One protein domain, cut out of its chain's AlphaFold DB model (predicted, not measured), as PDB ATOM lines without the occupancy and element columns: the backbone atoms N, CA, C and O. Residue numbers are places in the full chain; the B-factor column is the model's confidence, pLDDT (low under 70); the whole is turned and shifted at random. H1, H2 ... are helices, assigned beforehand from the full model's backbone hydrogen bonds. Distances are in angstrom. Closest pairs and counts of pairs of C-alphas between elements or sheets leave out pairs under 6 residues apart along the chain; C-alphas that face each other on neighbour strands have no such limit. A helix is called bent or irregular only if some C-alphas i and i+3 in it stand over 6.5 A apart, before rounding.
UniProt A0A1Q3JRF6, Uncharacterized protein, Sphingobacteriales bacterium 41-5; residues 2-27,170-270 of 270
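What this domain is: This is residues 2 to 27 and 170 to 270 of the 270 residues of an uncharacterized protein of Sphingobacteriales bacterium 41-5 (UniProt A0A1Q3JRF6). A loose, helical model in which the long helix H4 stands between two parts: on one side a cluster of loops and the three short helices H1, H2 and H3, on the other H5 and H6, which fold back in turn from the end of H4 as a zigzag. From H6 a thin tail leads away, and its residues 253 to 270, with the small helix H7, stick out freely. The printed part has 127 residues with seven named helices, H1 to H7 in that order along the chain, and no named strand; the class is all helix, though the helices hold 62 residues, under half. It is loose, with a radius of gyration of the C-alphas of 20.1 A, and spans 55 by 50 by 31 A.

Where its parts are: H1 is residues 2 to 6, beginning at C-alpha 2 at (60.565, 25.913, 18.390); it is neither bent nor irregular, but only just: C-alphas 3 and 6 are 6.1 A apart. H2 is residues 14 to 21, 10.6 A long, and H3 is residues 174 to 179. H4, the longest helix, is residues 203 to 222, 28.9 A from C-alpha 203 at (41.819, 29.221, 25.716) to C-alpha 222 at (49.418, 12.735, 3.270). H5 is residues 224 to 234, 15.4 A long. H6 is residues 240 to 245, and H7 is residues 262 to 267, ending at C-alpha 267 at (40.106, 9.674, 53.041).

How they stand to each other: H1 and H2 are close but not clearly touching, the closest C-alphas being those of Tyr 3 and Ile 17, 7.6 A apart. H2 and H3 are also close but not clearly touching, with the C-alphas of Lys 19 and Thr 179 closest at 6.6 A; they run opposite ways at a shallow tilt of 26 degrees. H3 and H4 are apart. H4, with residues 216 to 220 alone, touches H5; the closest C-alphas are those of Leu 219 and Phe 227, 5.2 A apart. These two form a helical hairpin, opposite ways at a steep tilt of 36 degrees, only just past shallow. H5 and H6 form a second helical hairpin: they touch, closest at the C-alphas of Glu 229 and Ile 243, 6.2 A apart, and run opposite ways at a shallow tilt of 31 degrees. H7 touches no helix. In H1, H2, H3, H4, H5, H6 and H7, every O i to N i+4 pair is within hydrogen-bond range.

The domain as a whole: The C-alphas farthest apart are those of Glu 15 and Thr 270, 61.4 A. Residues 28 to 169 are not printed; C-alphas 27 and 170 are 9.9 A apart across this cut. The links H3 to H4, residues 180 to 202, and H6 to H7, residues 246 to 261, are long. Mean pLDDT of the printed part is 89.8; residues 263, 267, 269 and 270 are under 70.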
ATOM      1  N   ILE A   2      60.278  26.734  19.593       80.75
ATOM      2  CA  ILE A   2      60.565  25.913  18.390       80.75
ATOM      3  C   ILE A   2      61.663  26.515  17.498       80.75
ATOM      4  O   ILE A   2      62.731  25.934  17.354       80.75
ATOM      5  N   TYR A   3      61.441  27.716  16.960       86.31
ATOM      6  CA  TYR A   3      62.347  28.291  15.959       86.31
ATOM      7  C   TYR A   3      63.707  28.761  16.491       86.31
ATOM      8  O   TYR A   3      64.618  28.972  15.703       86.31
ATOM      9  N   LYS A   4      63.831  28.975  17.806       80.00
ATOM     10  CA  LYS A   4      65.064  29.478  18.431       80.00
ATOM     11  C   LYS A   4      65.910  28.363  19.046       80.00
ATOM     12  O   LYS A   4      67.129  28.471  19.035       80.00
ATOM     13  N   ASN A   5      65.259  27.326  19.579       84.25
ATOM     14  CA  ASN A   5      65.907  26.339  20.442       84.25
ATOM     15  C   ASN A   5      65.832  24.911  19.886       84.25
ATOM     16  O   ASN A   5      66.661  24.094  20.261       84.25
ATOM     17  N   LEU A   6      64.838  24.591  19.045       89.75
ATOM     18  CA  LEU A   6      64.611  23.219  18.558       89.75
ATOM     19  C   LEU A   6      65.001  23.017  17.090       89.75
ATOM     20  O   LEU A   6      65.098  21.882  16.641       89.75
ATOM     21  N   LEU A   7      65.204  24.101  16.337       91.19
ATOM     22  CA  LEU A   7      65.635  24.047  14.942       91.19
ATOM     23  C   LEU A   7      67.053  24.608  14.788       91.19
ATOM     24  O   LEU A   7      67.429  25.508  15.546       91.19
ATOM     25  N   PRO A   8      67.820  24.134  13.788       91.56
ATOM     26  CA  PRO A   8      69.110  24.720  13.458       91.56
ATOM     27  C   PRO A   8      69.016  26.228  13.193       91.56
ATOM     28  O   PRO A   8      68.021  26.754  12.681       91.56
ATOM     29  N   ARG A   9      70.089  26.949  13.531       88.88
ATOM     30  CA  ARG A   9      70.179  28.384  13.238       88.88
ATOM     31  C   ARG A   9      70.120  28.600  11.723       88.88
ATOM     32  O   ARG A   9      70.733  27.862  10.963       88.88
ATOM     33  N   GLY A  10      69.379  29.620  11.295       89.62
ATOM     34  CA  GLY A  10      69.202  29.948   9.876       89.62
ATOM     35  C   GLY A  10      68.085  29.176   9.163       89.62
ATOM     36  O   GLY A  10      67.715  29.559   8.061       89.62
ATOM     37  N   THR A  11      67.476  28.160   9.791       93.25
ATOM     38  CA  THR A  11      66.354  27.403   9.199       93.25
ATOM     39  C   THR A  11      65.110  28.263   8.948       93.25
ATOM     40  O   THR A  11      64.321  27.983   8.049       93.25
ATOM     41  N   VAL A  12      64.907  29.310   9.750       92.31
ATOM     42  CA  VAL A  12      63.734  30.187   9.680       92.31
ATOM     43  C   VAL A  12      64.183  31.595   9.282       92.31
ATOM     44  O   VAL A  12      65.138  32.097   9.881       92.31
ATOM     45  N   PRO A  13      63.496  32.270   8.338       92.25
ATOM     46  CA  PRO A  13      63.822  33.641   7.959       92.25
ATOM     47  C   PRO A  13      63.858  34.590   9.162       92.25
ATOM     48  O   PRO A  13      62.946  34.582   9.995       92.25
ATOM     49  N   GLN A  14      64.872  35.458   9.219       92.31
ATOM     50  CA  GLN A  14      65.046  36.417  10.318       92.31
ATOM     51  C   GLN A  14      63.844  37.351  10.479       92.31
ATOM     52  O   GLN A  14      63.457  37.674  11.599       92.31
ATOM     53  N   GLU A  15      63.184  37.717   9.377       92.38
ATOM     54  CA  GLU A  15      61.955  38.515   9.408       92.38
ATOM     55  C   GLU A  15      60.841  37.832  10.224       92.38
ATOM     56  O   GLU A  15      60.161  38.483  11.016       92.38
ATOM     57  N   LYS A  16      60.681  36.505  10.102       91.06
ATOM     58  CA  LYS A  16      59.692  35.749  10.888       91.06
ATOM     59  C   LYS A  16      60.062  35.730  12.370       91.06
ATOM     60  O   LYS A  16      59.187  35.902  13.215       91.06
ATOM     61  N   ILE A  17      61.345  35.570  12.694       91.75
ATOM     62  CA  ILE A  17      61.834  35.643  14.079       91.75
ATOM     63  C   ILE A  17      61.588  37.033  14.676       91.75
ATOM     64  O   ILE A  17      61.129  37.129  15.814       91.75
ATOM     65  N   LYS A  18      61.836  38.100  13.909       92.88
ATOM     66  CA  LYS A  18      61.567  39.484  14.314       92.88
ATOM     67  C   LYS A  18      60.083  39.694  14.625       92.88
ATOM     68  O   LYS A  18      59.763  40.103  15.736       92.88
ATOM     69  N   LYS A  19      59.185  39.300  13.712       93.06
ATOM     70  CA  LYS A  19      57.723  39.384  13.911       93.06
ATOM     71  C   LYS A  19      57.260  38.674  15.183       93.06
ATOM     72  O   LYS A  19      56.419  39.203  15.897       93.06
ATOM     73  N   LEU A  20      57.816  37.498  15.480       91.38
ATOM     74  CA  LEU A  20      57.488  36.746  16.695       91.38
ATOM     75  C   LEU A  20      57.975  37.438  17.973       91.38
ATOM     76  O   LEU A  20      57.295  37.375  18.990       91.38
ATOM     77  N   ASN A  21      59.139  38.090  17.937       91.19
ATOM     78  CA  ASN A  21      59.672  38.812  19.095       91.19
ATOM     79  C   ASN A  21      58.916  40.119  19.368       91.19
ATOM     80  O   ASN A  21      58.811  40.524  20.519       91.19
ATOM     81  N   GLU A  22      58.406  40.769  18.322       93.75
ATOM     82  CA  GLU A  22      57.658  42.032  18.403       93.75
ATOM     83  C   GLU A  22      56.151  41.834  18.634       93.75
ATOM     84  O   GLU A  22      55.413  42.818  18.774       93.75
ATOM     85  N   ALA A  23      55.694  40.578  18.639       94.56
ATOM     86  CA  ALA A  23      54.297  40.216  18.804       94.56
ATOM     87  C   ALA A  23      53.763  40.652  20.169       94.56
ATOM     88  O   ALA A  23      54.399  40.455  21.205       94.56
ATOM     89  N   GLU A  24      52.550  41.192  20.176       95.19
ATOM     90  CA  GLU A  24      51.843  41.481  21.420       95.19
ATOM     91  C   GLU A  24      51.266  40.181  21.977       95.19
ATOM     92  O   GLU A  24      50.546  39.461  21.286       95.19
ATOM     93  N   ILE A  25      51.576  39.862  23.227       94.50
ATOM     94  CA  ILE A  25      51.182  38.610  23.884       94.50
ATOM     95  C   ILE A  25      50.319  38.901  25.108       94.50
ATOM     96  O   ILE A  25      50.368  40.009  25.655       94.50
ATOM     97  N   TYR A  26      49.505  37.931  25.531       94.69
ATOM     98  CA  TYR A  26      48.785  38.062  26.799       94.69
ATOM     99  C   TYR A  26      49.736  38.079  27.992       94.69
ATOM    100  O   TYR A  26      50.900  37.684  27.911       94.69
ATOM    101  N   ALA A  27      49.217  38.611  29.098       95.25
ATOM    102  CA  ALA A  27      49.886  38.496  30.375       95.25
ATOM    103  C   ALA A  27      50.017  37.014  30.759       95.25
ATOM    104  O   ALA A  27      49.249  36.148  30.319       95.25
ATOM    105  N   THR A 170      49.444  34.814  21.339       94.12
ATOM    106  CA  THR A 170      49.472  36.154  20.737       94.12
ATOM    107  C   THR A 170      48.107  36.824  20.857       94.12
ATOM    108  O   THR A 170      47.072  36.210  20.610       94.12
ATOM    109  N   LYS A 171      48.073  38.106  21.227       94.50
ATOM    110  CA  LYS A 171      46.820  38.868  21.329       94.50
ATOM    111  C   LYS A 171      46.183  39.080  19.950       94.50
ATOM    112  O   LYS A 171      46.905  39.363  18.990       94.50
ATOM    113  N   PRO A 172      44.848  39.023  19.825       94.12
ATOM    114  CA  PRO A 172      44.178  39.636  18.693       94.12
ATOM    115  C   PRO A 172      44.381  41.154  18.771       94.12
ATOM    116  O   PRO A 172      44.249  41.763  19.831       94.12
ATOM    117  N   GLY A 173      44.749  41.765  17.651       94.56
ATOM    118  CA  GLY A 173      45.040  43.191  17.591       94.56
ATOM    119  C   GLY A 173      45.592  43.593  16.232       94.56
ATOM    120  O   GLY A 173      46.184  42.771  15.527       94.56
ATOM    121  N   ARG A 174      45.412  44.870  15.867       95.50
ATOM    122  CA  ARG A 174      45.787  45.409  14.548       95.50
ATOM    123  C   ARG A 174      47.220  45.044  14.167       95.50
ATOM    124  O   ARG A 174      47.444  44.542  13.069       95.50
ATOM    125  N   LYS A 175      48.161  45.235  15.097       95.19
ATOM    126  CA  LYS A 175      49.583  44.938  14.905       95.19
ATOM    127  C   LYS A 175      49.807  43.466  14.551       95.19
ATOM    128  O   LYS A 175      50.364  43.167  13.501       95.19
ATOM    129  N   ASN A 176      49.326  42.546  15.388       96.25
ATOM    130  CA  ASN A 176      49.518  41.106  15.189       96.25
ATOM    131  C   ASN A 176      48.804  40.562  13.940       96.25
ATOM    132  O   ASN A 176      49.311  39.651  13.283       96.25
ATOM    133  N   MET A 177      47.647  41.127  13.581       95.06
ATOM    134  CA  MET A 177      46.926  40.762  12.357       95.06
ATOM    135  C   MET A 177      47.676  41.222  11.103       95.06
ATOM    136  O   MET A 177      47.846  40.443  10.166       95.06
ATOM    137  N   GLN A 178      48.177  42.461  11.091       94.88
ATOM    138  CA  GLN A 178      48.941  43.009   9.965       94.88
ATOM    139  C   GLN A 178      50.266  42.274   9.745       94.88
ATOM    140  O   GLN A 178      50.654  42.033   8.603       94.88
ATOM    141  N   THR A 179      50.948  41.868  10.820       94.25
ATOM    142  CA  THR A 179      52.202  41.105  10.715       94.25
ATOM    143  C   THR A 179      51.989  39.643  10.325       94.25
ATOM    144  O   THR A 179      52.961  38.989   9.938       94.25
ATOM    145  N   LYS A 180      50.748  39.131  10.394       93.44
ATOM    146  CA  LYS A 180      50.398  37.718  10.162       93.44
ATOM    147  C   LYS A 180      51.277  36.779  10.995       93.44
ATOM    148  O   LYS A 180      51.845  35.812  10.487       93.44
ATOM    149  N   VAL A 181      51.453  37.120  12.273       93.06
ATOM    150  CA  VAL A 181      52.384  36.415  13.169       93.06
ATOM    151  C   VAL A 181      51.928  34.994  13.514       93.06
ATOM    152  O   VAL A 181      52.764  34.111  13.708       93.06
ATOM    153  N   ALA A 182      50.613  34.768  13.553       92.94
ATOM    154  CA  ALA A 182      50.008  33.462  13.772       92.94
ATOM    155  C   ALA A 182      49.821  32.707  12.448       92.94
ATOM    156  O   ALA A 182      49.502  33.298  11.415       92.94
ATOM    157  N   GLY A 183      50.016  31.391  12.486       93.56
ATOM    158  CA  GLY A 183      49.755  30.519  11.350       93.56
ATOM    159  C   GLY A 183      50.170  29.073  11.597       93.56
ATOM    160  O   GLY A 183      51.071  28.784  12.383       93.56
ATOM    161  N   TYR A 184      49.516  28.170  10.873       95.38
ATOM    162  CA  TYR A 184      49.692  26.722  10.985       95.38
ATOM    163  C   TYR A 184      50.941  26.195  10.288       95.38
ATOM    164  O   TYR A 184      51.611  25.294  10.789       95.38
ATOM    165  N   VAL A 185      51.239  26.747   9.111       93.75
ATOM    166  CA  VAL A 185      52.319  26.276   8.243       93.75
ATOM    167  C   VAL A 185      53.609  26.998   8.606       93.75
ATOM    168  O   VAL A 185      53.674  28.233   8.667       93.75
ATOM    169  N   THR A 186      54.660  26.226   8.861       93.25
ATOM    170  CA  THR A 186      55.990  26.780   9.109       93.25
ATOM    171  C   THR A 186      56.806  26.843   7.810       93.25
ATOM    172  O   THR A 186      56.454  26.186   6.834       93.25
ATOM    173  N   PRO A 187      57.911  27.611   7.762       91.69
ATOM    174  CA  PRO A 187      58.823  27.589   6.615       91.69
ATOM    175  C   PRO A 187      59.561  26.252   6.456       91.69
ATOM    176  O   PRO A 187      60.212  26.030   5.441       91.69
ATOM    177  N   VAL A 188      59.494  25.372   7.459       93.50
ATOM    178  CA  VAL A 188      60.119  24.054   7.424       93.50
ATOM    179  C   VAL A 188      59.121  23.054   6.863       93.50
ATOM    180  O   VAL A 188      58.011  22.903   7.377       93.50
ATOM    181  N   LYS A 189      59.527  22.359   5.799       93.00
ATOM    182  CA  LYS A 189      58.702  21.344   5.143       93.00
ATOM    183  C   LYS A 189      58.249  20.288   6.157       93.00
ATOM    184  O   LYS A 189      59.061  19.777   6.923       93.00
ATOM    185  N   ASN A 190      56.960  19.951   6.115       93.06
ATOM    186  CA  ASN A 190      56.307  18.962   6.980       93.06
ATOM    187  C   ASN A 190      56.347  19.287   8.490       93.06
ATOM    188  O   ASN A 190      56.140  18.396   9.311       93.06
ATOM    189  N   LEU A 191      56.575  20.550   8.869       94.12
ATOM    190  CA  LEU A 191      56.450  21.025  10.246       94.12
ATOM    191  C   LEU A 191      55.271  22.000  10.355       94.12
ATOM    192  O   LEU A 191      55.244  23.037   9.684       94.12
ATOM    193  N   PHE A 192      54.328  21.678  11.241       94.88
ATOM    194  CA  PHE A 192      53.097  22.433  11.484       94.88
ATOM    195  C   PHE A 192      52.979  22.848  12.955       94.88
ATOM    196  O   PHE A 192      53.599  22.248  13.835       94.88
ATOM    197  N   ILE A 193      52.166  23.867  13.231       93.81
ATOM    198  CA  ILE A 193      51.833  24.324  14.587       93.81
ATOM    199  C   ILE A 193      50.370  23.977  14.869       93.81
ATOM    200  O   ILE A 193      49.487  24.469  14.176       93.81
ATOM    201  N   GLY A 194      50.122  23.151  15.890       92.69
ATOM    202  CA  GLY A 194      48.783  22.682  16.287       92.69
ATOM    203  C   GLY A 194      48.364  23.086  17.702       92.69
ATOM    204  O   GLY A 194      47.618  22.367  18.349       92.69
ATOM    205  N   GLY A 195      48.890  24.196  18.221       90.19
ATOM    206  CA  GLY A 195      48.540  24.720  19.544       90.19
ATOM    207  C   GLY A 195      48.154  26.191  19.473       90.19
ATOM    208  O   GLY A 195      48.222  26.794  18.407       90.19
ATOM    209  N   HIS A 196      47.815  26.798  20.614       91.38
ATOM    210  CA  HIS A 196      47.320  28.187  20.687       91.38
ATOM    211  C   HIS A 196      48.219  29.253  20.035       91.38
ATOM    212  O   HIS A 196      47.733  30.314  19.680       91.38
ATOM    213  N   TRP A 197      49.501  28.959  19.792       92.88
ATOM    214  CA  TRP A 197      50.425  29.820  19.043       92.88
ATOM    215  C   TRP A 197      50.190  29.848  17.518       92.88
ATOM    216  O   TRP A 197      50.806  30.655  16.824       92.88
ATOM    217  N   ALA A 198      49.348  28.960  16.979       94.06
ATOM    218  CA  ALA A 198      48.955  28.948  15.566       94.06
ATOM    219  C   ALA A 198      47.839  29.955  15.245       94.06
ATOM    220  O   ALA A 198      47.570  30.207  14.072       94.06
ATOM    221  N   GLU A 199      47.208  30.525  16.271       94.06
ATOM    222  CA  GLU A 199      46.056  31.421  16.183       94.06
ATOM    223  C   GLU A 199      46.310  32.699  16.992       94.06
ATOM    224  O   GLU A 199      47.256  32.776  17.777       94.06
ATOM    225  N   LEU A 200      45.472  33.717  16.788       93.50
ATOM    226  CA  LEU A 200      45.407  34.871  17.687       93.50
ATOM    227  C   LEU A 200      44.359  34.595  18.772       93.50
ATOM    228  O   LEU A 200      43.255  34.148  18.469       93.50
ATOM    229  N   GLY A 201      44.684  34.895  20.027       90.06
ATOM    230  CA  GLY A 201      43.858  34.568  21.187       90.06
ATOM    231  C   GLY A 201      44.409  33.385  21.985       90.06
ATOM    232  O   GLY A 201      45.596  33.063  21.941       90.06
ATOM    233  N   GLY A 202      43.536  32.743  22.750       88.12
ATOM    234  CA  GLY A 202      43.877  31.558  23.524       88.12
ATOM    235  C   GLY A 202      42.643  30.875  24.096       88.12
ATOM    236  O   GLY A 202      41.528  31.087  23.624       88.12
ATOM    237  N   GLY A 203      42.864  30.035  25.105       89.50
ATOM    238  CA  GLY A 203      41.819  29.221  25.716       89.50
ATOM    239  C   GLY A 203      41.593  27.886  25.006       89.50
ATOM    240  O   GLY A 203      42.096  27.627  23.908       89.50
ATOM    241  N   VAL A 204      40.823  27.020  25.670       92.25
ATOM    242  CA  VAL A 204      40.540  25.647  25.222       92.25
ATOM    243  C   VAL A 204      39.929  25.596  23.813       92.25
ATOM    244  O   VAL A 204      40.410  24.787  23.014       92.25
ATOM    245  N   PRO A 205      38.960  26.460  23.434       92.12
ATOM    246  CA  PRO A 205      38.391  26.421  22.087       92.12
ATOM    247  C   PRO A 205      39.424  26.714  20.993       92.12
ATOM    248  O   PRO A 205      39.500  25.990  20.002       92.12
ATOM    249  N   ILE A 206      40.274  27.729  21.191       93.25
ATOM    250  CA  ILE A 206      41.314  28.102  20.220       93.25
ATOM    251  C   ILE A 206      42.384  27.016  20.116       93.25
ATOM    252  O   ILE A 206      42.794  26.672  19.009       93.25
ATOM    253  N   ALA A 207      42.815  26.435  21.238       92.62
ATOM    254  CA  ALA A 207      43.765  25.326  21.223       92.62
ATOM    255  C   ALA A 207      43.200  24.096  20.488       92.62
ATOM    256  O   ALA A 207      43.899  23.500  19.669       92.62
ATOM    257  N   SER A 208      41.926  23.767  20.722       93.50
ATOM    258  CA  SER A 208      41.239  22.642  20.073       93.50
ATOM    259  C   SER A 208      41.101  22.865  18.567       93.50
ATOM    260  O   SER A 208      41.494  22.009  17.773       93.50
ATOM    261  N   LYS A 209      40.642  24.058  18.163       93.06
ATOM    262  CA  LYS A 209      40.599  24.489  16.758       93.06
ATOM    263  C   LYS A 209      41.978  24.385  16.109       93.06
ATOM    264  O   LYS A 209      42.103  23.873  14.999       93.06
ATOM    265  N   ALA A 210      43.015  24.858  16.800       94.88
ATOM    266  CA  ALA A 210      44.359  24.873  16.252       94.88
ATOM    267  C   ALA A 210      44.898  23.454  16.003       94.88
ATOM    268  O   ALA A 210      45.471  23.188  14.944       94.88
ATOM    269  N   GLY A 211      44.676  22.541  16.952       95.31
ATOM    270  CA  GLY A 211      45.022  21.127  16.808       95.31
ATOM    271  C   GLY A 211      44.289  20.475  15.639       95.31
ATOM    272  O   GLY A 211      44.922  19.826  14.804       95.31
ATOM    273  N   MET A 212      42.982  20.721  15.522       93.81
ATOM    274  CA  MET A 212      42.159  20.197  14.432       93.81
ATOM    275  C   MET A 212      42.644  20.680  13.061       93.81
ATOM    276  O   MET A 212      42.873  19.878  12.157       93.81
ATOM    277  N   ASN A 213      42.863  21.985  12.905       95.44
ATOM    278  CA  ASN A 213      43.301  22.565  11.638       95.44
ATOM    279  C   ASN A 213      44.690  22.070  11.225       95.44
ATOM    280  O   ASN A 213      44.911  21.765  10.053       95.44
ATOM    281  N   ALA A 214      45.620  21.935  12.174       96.38
ATOM    282  CA  ALA A 214      46.922  21.338  11.893       96.38
ATOM    283  C   ALA A 214      46.788  19.879  11.427       96.38
ATOM    284  O   ALA A 214      47.418  19.500  10.439       96.38
ATOM    285  N   ALA A 215      45.936  19.082  12.078       94.81
ATOM    286  CA  ALA A 215      45.668  17.705  11.668       94.81
ATOM    287  C   ALA A 215      45.061  17.634  10.256       94.81
ATOM    288  O   ALA A 215      45.541  16.863   9.425       94.81
ATOM    289  N   LEU A 216      44.076  18.481   9.941       95.44
ATOM    290  CA  LEU A 216      43.471  18.552   8.607       95.44
ATOM    291  C   LEU A 216      44.490  18.915   7.523       95.44
ATOM    292  O   LEU A 216      44.470  18.317   6.450       95.44
ATOM    293  N   LEU A 217      45.408  19.848   7.789       96.50
ATOM    294  CA  LEU A 217      46.474  20.198   6.842       96.50
ATOM    295  C   LEU A 217      47.401  19.009   6.557       96.50
ATOM    296  O   LEU A 217      47.732  18.758   5.397       96.50
ATOM    297  N   VAL A 218      47.769  18.247   7.591       96.00
ATOM    298  CA  VAL A 218      48.586  17.032   7.446       96.00
ATOM    299  C   VAL A 218      47.834  15.962   6.654       96.00
ATOM    300  O   VAL A 218      48.381  15.412   5.697       96.00
ATOM    301  N   LEU A 219      46.574  15.682   7.001       95.62
ATOM    302  CA  LEU A 219      45.756  14.679   6.310       95.62
ATOM    303  C   LEU A 219      45.504  15.060   4.853       95.62
ATOM    304  O   LEU A 219      45.595  14.208   3.975       95.62
ATOM    305  N   LYS A 220      45.265  16.340   4.562       95.94
ATOM    306  CA  LYS A 220      45.108  16.821   3.186       95.94
ATOM    307  C   LYS A 220      46.346  16.523   2.335       95.94
ATOM    308  O   LYS A 220      46.202  16.196   1.161       95.94
ATOM    309  N   GLN A 221      47.540  16.629   2.922       94.69
ATOM    310  CA  GLN A 221      48.806  16.389   2.230       94.69
ATOM    311  C   GLN A 221      49.158  14.896   2.116       94.69
ATOM    312  O   GLN A 221      49.707  14.482   1.098       94.69
ATOM    313  N   HIS A 222      48.877  14.095   3.147       94.38
ATOM    314  CA  HIS A 222      49.418  12.735   3.270       94.38
ATOM    315  C   HIS A 222      48.372  11.616   3.280       94.38
ATOM    316  O   HIS A 222      48.729  10.457   3.096       94.38
ATOM    317  N   HIS A 223      47.098  11.931   3.504       94.56
ATOM    318  CA  HIS A 223      46.042  10.937   3.678       94.56
ATOM    319  C   HIS A 223      44.672  11.473   3.221       94.56
ATOM    320  O   HIS A 223      43.715  11.545   3.994       94.56
ATOM    321  N   LYS A 224      44.580  11.858   1.939       95.12
ATOM    322  CA  LYS A 224      43.437  12.588   1.355       95.12
ATOM    323  C   LYS A 224      42.070  11.956   1.648       95.12
ATOM    324  O   LYS A 224      41.146  12.683   1.984       95.12
ATOM    325  N   LYS A 225      41.966  10.621   1.619       94.00
ATOM    326  CA  LYS A 225      40.723   9.907   1.959       94.00
ATOM    327  C   LYS A 225      40.242  10.223   3.384       94.00
ATOM    328  O   LYS A 225      39.069  10.489   3.584       94.00
ATOM    329  N   ALA A 226      41.150  10.242   4.363       94.06
ATOM    330  CA  ALA A 226      40.807  10.582   5.749       94.06
ATOM    331  C   ALA A 226      40.432  12.056   5.913       94.06
ATOM    332  O   ALA A 226      39.564  12.386   6.714       94.06
ATOM    333  N   PHE A 227      41.082  12.942   5.157       96.06
ATOM    334  CA  PHE A 227      40.697  14.348   5.114       96.06
ATOM    335  C   PHE A 227      39.259  14.515   4.604       96.06
ATOM    336  O   PHE A 227      38.489  15.229   5.233       96.06
ATOM    337  N   ASP A 228      38.891  13.828   3.520       94.81
ATOM    338  CA  ASP A 228      37.550  13.930   2.928       94.81
ATOM    339  C   ASP A 228      36.453  13.420   3.867       94.81
ATOM    340  O   ASP A 228      35.449  14.100   4.044       94.81
ATOM    341  N   GLU A 229      36.675  12.298   4.560       94.06
ATOM    342  CA  GLU A 229      35.728  11.810   5.576       94.06
ATOM    343  C   GLU A 229      35.518  12.809   6.722       94.06
ATOM    344  O   GLU A 229      34.397  12.991   7.190       94.06
ATOM    345  N   LEU A 230      36.584  13.477   7.179       93.50
ATOM    346  CA  LEU A 230      36.454  14.505   8.212       93.50
ATOM    347  C   LEU A 230      35.719  15.741   7.696       93.50
ATOM    348  O   LEU A 230      34.933  16.313   8.442       93.50
ATOM    349  N   VAL A 231      35.952  16.157   6.448       93.81
ATOM    350  CA  VAL A 231      35.209  17.269   5.834       93.81
ATOM    351  C   VAL A 231      33.723  16.936   5.754       93.81
ATOM    352  O   VAL A 231      32.914  17.747   6.193       93.81
ATOM    353  N   ASP A 232      33.368  15.738   5.285       94.69
ATOM    354  CA  ASP A 232      31.974  15.288   5.253       94.69
ATOM    355  C   ASP A 232      31.339  15.304   6.654       94.69
ATOM    356  O   ASP A 232      30.182  15.693   6.796       94.69
ATOM    357  N   TYR A 233      32.091  14.932   7.695       93.38
ATOM    358  CA  TYR A 233      31.622  15.022   9.080       93.38
ATOM    359  C   TYR A 233      31.371  16.467   9.537       93.38
ATOM    360  O   TYR A 233      30.330  16.744  10.121       93.38
ATOM    361  N   PHE A 234      32.287  17.402   9.269       91.75
ATOM    362  CA  PHE A 234      32.112  18.805   9.679       91.75
ATOM    363  C   PHE A 234      31.063  19.569   8.871       91.75
ATOM    364  O   PHE A 234      30.589  20.603   9.331       91.75
ATOM    365  N   GLU A 235      30.734  19.098   7.670       95.25
ATOM    366  CA  GLU A 235      29.649  19.637   6.844       95.25
ATOM    367  C   GLU A 235      28.307  18.928   7.101       95.25
ATOM    368  O   GLU A 235      27.383  19.069   6.302       95.25
ATOM    369  N   ASP A 236      28.210  18.141   8.181       95.56
ATOM    370  CA  ASP A 236      27.018  17.385   8.582       95.56
ATOM    371  C   ASP A 236      26.497  16.408   7.502       95.56
ATOM    372  O   ASP A 236      25.333  16.005   7.506       95.56
ATOM    373  N   LYS A 237      27.360  15.986   6.566       96.62
ATOM    374  CA  LYS A 237      27.045  14.984   5.527       96.62
ATOM    375  C   LYS A 237      27.184  13.553   6.032       96.62
ATOM    376  O   LYS A 237      26.586  12.647   5.457       96.62
ATOM    377  N   LYS A 238      28.009  13.347   7.060       94.19
ATOM    378  CA  LYS A 238      28.236  12.063   7.732       94.19
ATOM    379  C   LYS A 238      28.276  12.253   9.240       94.19
ATOM    380  O   LYS A 238      28.769  13.250   9.754       94.19
ATOM    381  N   THR A 239      27.825  11.247   9.962       92.31
ATOM    382  CA  THR A 239      27.919  11.142  11.415       92.31
ATOM    383  C   THR A 239      29.285  10.606  11.850       92.31
ATOM    384  O   THR A 239      30.005   9.952  11.091       92.31
ATOM    385  N   ALA A 240      29.620  10.802  13.130       87.25
ATOM    386  CA  ALA A 240      30.814  10.208  13.732       87.25
ATOM    387  C   ALA A 240      30.818   8.665  13.649       87.25
ATOM    388  O   ALA A 240      31.877   8.044  13.593       87.25
ATOM    389  N   LEU A 241      29.641   8.027  13.648       87.50
ATOM    390  CA  LEU A 241      29.525   6.574  13.530       87.50
ATOM    391  C   LEU A 241      29.917   6.100  12.125       87.50
ATOM    392  O   LEU A 241      30.713   5.171  11.996       87.50
ATOM    393  N   GLU A 242      29.406   6.764  11.089       90.44
ATOM    394  CA  GLU A 242      29.665   6.412   9.687       90.44
ATOM    395  C   GLU A 242      31.149   6.543   9.330       90.44
ATOM    396  O   GLU A 242      31.717   5.637   8.718       90.44
ATOM    397  N   ILE A 243      31.818   7.613   9.776       88.44
ATOM    398  CA  ILE A 243      33.261   7.782   9.527       88.44
ATOM    399  C   ILE A 243      34.112   6.745  10.280       88.44
ATOM    400  O   ILE A 243      35.158   6.324   9.783       88.44
ATOM    401  N   ASN A 244      33.672   6.291  11.461       82.94
ATOM    402  CA  ASN A 244      34.398   5.298  12.258       82.94
ATOM    403  C   ASN A 244      34.276   3.878  11.685       82.94
ATOM    404  O   ASN A 244      35.206   3.084  11.817       82.94
ATOM    405  N   GLN A 245      33.176   3.558  10.999       84.75
ATOM    406  CA  GLN A 245      32.983   2.265  10.331       84.75
ATOM    407  C   GLN A 245      33.886   2.075   9.103       84.75
ATOM    408  O   GLN A 245      34.158   0.946   8.701       84.75
ATOM    409  N   GLN A 246      34.400   3.162   8.524       80.25
ATOM    410  CA  GLN A 246      35.254   3.121   7.333       80.25
ATOM    411  C   GLN A 246      36.654   2.521   7.588       80.25
ATOM    412  O   GLN A 246      37.426   2.376   6.639       80.25
ATOM    413  N   ASN A 247      37.019   2.206   8.844       82.06
ATOM    414  CA  ASN A 247      38.355   1.736   9.261       82.06
ATOM    415  C   ASN A 247      39.517   2.650   8.809       82.06
ATOM    416  O   ASN A 247      40.662   2.218   8.695       82.06
ATOM    417  N   ILE A 248      39.226   3.927   8.536       87.12
ATOM    418  CA  ILE A 248      40.216   4.928   8.115       87.12
ATOM    419  C   ILE A 248      40.948   5.518   9.325       87.12
ATOM    420  O   ILE A 248      42.133   5.843   9.241       87.12
ATOM    421  N   PHE A 249      40.246   5.648  10.450       85.56
ATOM    422  CA  PHE A 249      40.803   6.126  11.707       85.56
ATOM    423  C   PHE A 249      41.096   4.953  12.632       85.56
ATOM    424  O   PHE A 249      40.400   3.937  12.623       85.56
ATOM    425  N   LYS A 250      42.129   5.102  13.463       83.12
ATOM    426  CA  LYS A 250      42.404   4.132  14.518       83.12
ATOM    427  C   LYS A 250      41.246   4.172  15.530       83.12
ATOM    428  O   LYS A 250      40.978   5.256  16.050       83.12
ATOM    429  N   PRO A 251      40.606   3.033  15.849       77.31
ATOM    430  CA  PRO A 251      39.555   2.999  16.856       77.31
ATOM    431  C   PRO A 251      40.066   3.523  18.202       77.31
ATOM    432  O   PRO A 251      41.181   3.196  18.621       77.31
ATOM    433  N   TYR A 252      39.241   4.315  18.884       76.94
ATOM    434  CA  TYR A 252      39.485   4.777  20.247       76.94
ATOM    435  C   TYR A 252      38.381   4.228  21.152       76.94
ATOM    436  O   TYR A 252      37.205   4.497  20.931       76.94
ATOM    437  N   SER A 253      38.752   3.419  22.145       78.12
ATOM    438  CA  SER A 253      37.827   2.562  22.893       78.12
ATOM    439  C   SER A 253      36.896   3.294  23.868       78.12
ATOM    440  O   SER A 253      35.987   2.656  24.386       78.12
ATOM    441  N   ASN A 254      37.068   4.606  24.103       78.19
ATOM    442  CA  ASN A 254      36.266   5.428  25.036       78.19
ATOM    443  C   ASN A 254      36.016   4.775  26.418       78.19
ATOM    444  O   ASN A 254      35.089   5.136  27.136       78.19
ATOM    445  N   ASP A 255      36.865   3.834  26.819       86.94
ATOM    446  CA  ASP A 255      36.740   2.993  28.011       86.94
ATOM    447  C   ASP A 255      37.603   3.508  29.169       86.94
ATOM    448  O   ASP A 255      37.885   2.794  30.137       86.94
ATOM    449  N   TRP A 256      38.040   4.766  29.076       88.00
ATOM    450  CA  TRP A 256      38.865   5.385  30.095       88.00
ATOM    451  C   TRP A 256      38.115   5.439  31.427       88.00
ATOM    452  O   TRP A 256      37.016   5.982  31.538       88.00
ATOM    453  N   LYS A 257      38.754   4.904  32.467       87.12
ATOM    454  CA  LYS A 257      38.267   4.984  33.843       87.12
ATOM    455  C   LYS A 257      39.108   5.984  34.618       87.12
ATOM    456  O   LYS A 257      40.335   5.850  34.687       87.12
ATOM    457  N   ARG A 258      38.448   6.954  35.258       85.62
ATOM    458  CA  ARG A 258      39.119   7.911  36.142       85.62
ATOM    459  C   ARG A 258      39.821   7.160  37.269       85.62
ATOM    460  O   ARG A 258      39.206   6.398  38.013       85.62
ATOM    461  N   ARG A 259      41.124   7.397  37.416       87.50
ATOM    462  CA  ARG A 259      41.872   6.939  38.592       87.50
ATOM    463  C   ARG A 259      41.490   7.813  39.783       87.50
ATOM    464  O   ARG A 259      41.428   9.028  39.632       87.50
ATOM    465  N   LYS A 260      41.303   7.199  40.957       80.44
ATOM    466  CA  LYS A 260      41.065   7.944  42.200       80.44
ATOM    467  C   LYS A 260      42.156   8.993  42.424       80.44
ATOM    468  O   LYS A 260      43.346   8.691  42.235       80.44
ATOM    469  N   THR A 261      41.755  10.190  42.834       75.75
ATOM    470  CA  THR A 261      42.667  11.290  43.166       75.75
ATOM    471  C   THR A 261      43.483  10.956  44.422       75.75
ATOM    472  O   THR A 261      43.189  10.003  45.147       75.75
ATOM    473  N   ALA A 262      44.554  11.711  44.685       72.88
ATOM    474  CA  ALA A 262      45.334  11.534  45.912       72.88
ATOM    475  C   ALA A 262      44.485  11.781  47.175       72.88
ATOM    476  O   ALA A 262      44.612  11.028  48.137       72.88
ATOM    477  N   ALA A 263      43.579  12.765  47.133       68.00
ATOM    478  CA  ALA A 263      42.663  13.077  48.229       68.00
ATOM    479  C   ALA A 263      41.678  11.926  48.496       68.00
ATOM    480  O   ALA A 263      41.560  11.462  49.625       68.00
ATOM    481  N   GLU A 264      41.055  11.374  47.453       73.88
ATOM    482  CA  GLU A 264      40.130  10.235  47.586       73.88
ATOM    483  C   GLU A 264      40.807   8.984  48.154       73.88
ATOM    484  O   GLU A 264      40.187   8.198  48.870       73.88
ATOM    485  N   LYS A 265      42.088   8.781  47.834       81.56
ATOM    486  CA  LYS A 265      42.887   7.691  48.406       81.56
ATOM    487  C   LYS A 265      43.262   7.937  49.865       81.56
ATOM    488  O   LYS A 265      43.496   6.965  50.575       81.56
ATOM    489  N   TYR A 266      43.385   9.194  50.285       72.50
ATOM    490  CA  TYR A 266      43.704   9.560  51.663       72.50
ATOM    491  C   TYR A 266      42.505   9.302  52.582       72.50
ATOM    492  O   TYR A 266      42.636   8.541  53.535       72.50
ATOM    493  N   PHE A 267      41.322   9.812  52.226       68.44
ATOM    494  CA  PHE A 267      40.106   9.674  53.041       68.44
ATOM    495  C   PHE A 267      39.520   8.255  53.100       68.44
ATOM    496  O   PHE A 267      38.680   7.984  53.939       68.44
ATOM    497  N   GLN A 268      39.959   7.331  52.240       72.50
ATOM    498  CA  GLN A 268      39.591   5.908  52.339       72.50
ATOM    499  C   GLN A 268      40.456   5.110  53.321       72.50
ATOM    500  O   GLN A 268      40.161   3.945  53.573       72.50
ATOM    501  N   LYS A 269      41.568   5.684  53.795       62.69
ATOM    502  CA  LYS A 269      42.481   5.032  54.747       62.69
ATOM    503  C   LYS A 269      42.184   5.384  56.206       62.69
ATOM    504  O   LYS A 269      42.708   4.710  57.087       62.69
ATOM    505  N   THR A 270      41.420   6.447  56.423       49.12
ATOM    506  CA  THR A 270      40.876   6.914  57.706       49.12
ATOM    507  C   THR A 270      39.468   6.393  57.894       49.12
ATOM    508  O   THR A 270      39.162   5.967  59.024       49.12
TER     509      THR A 270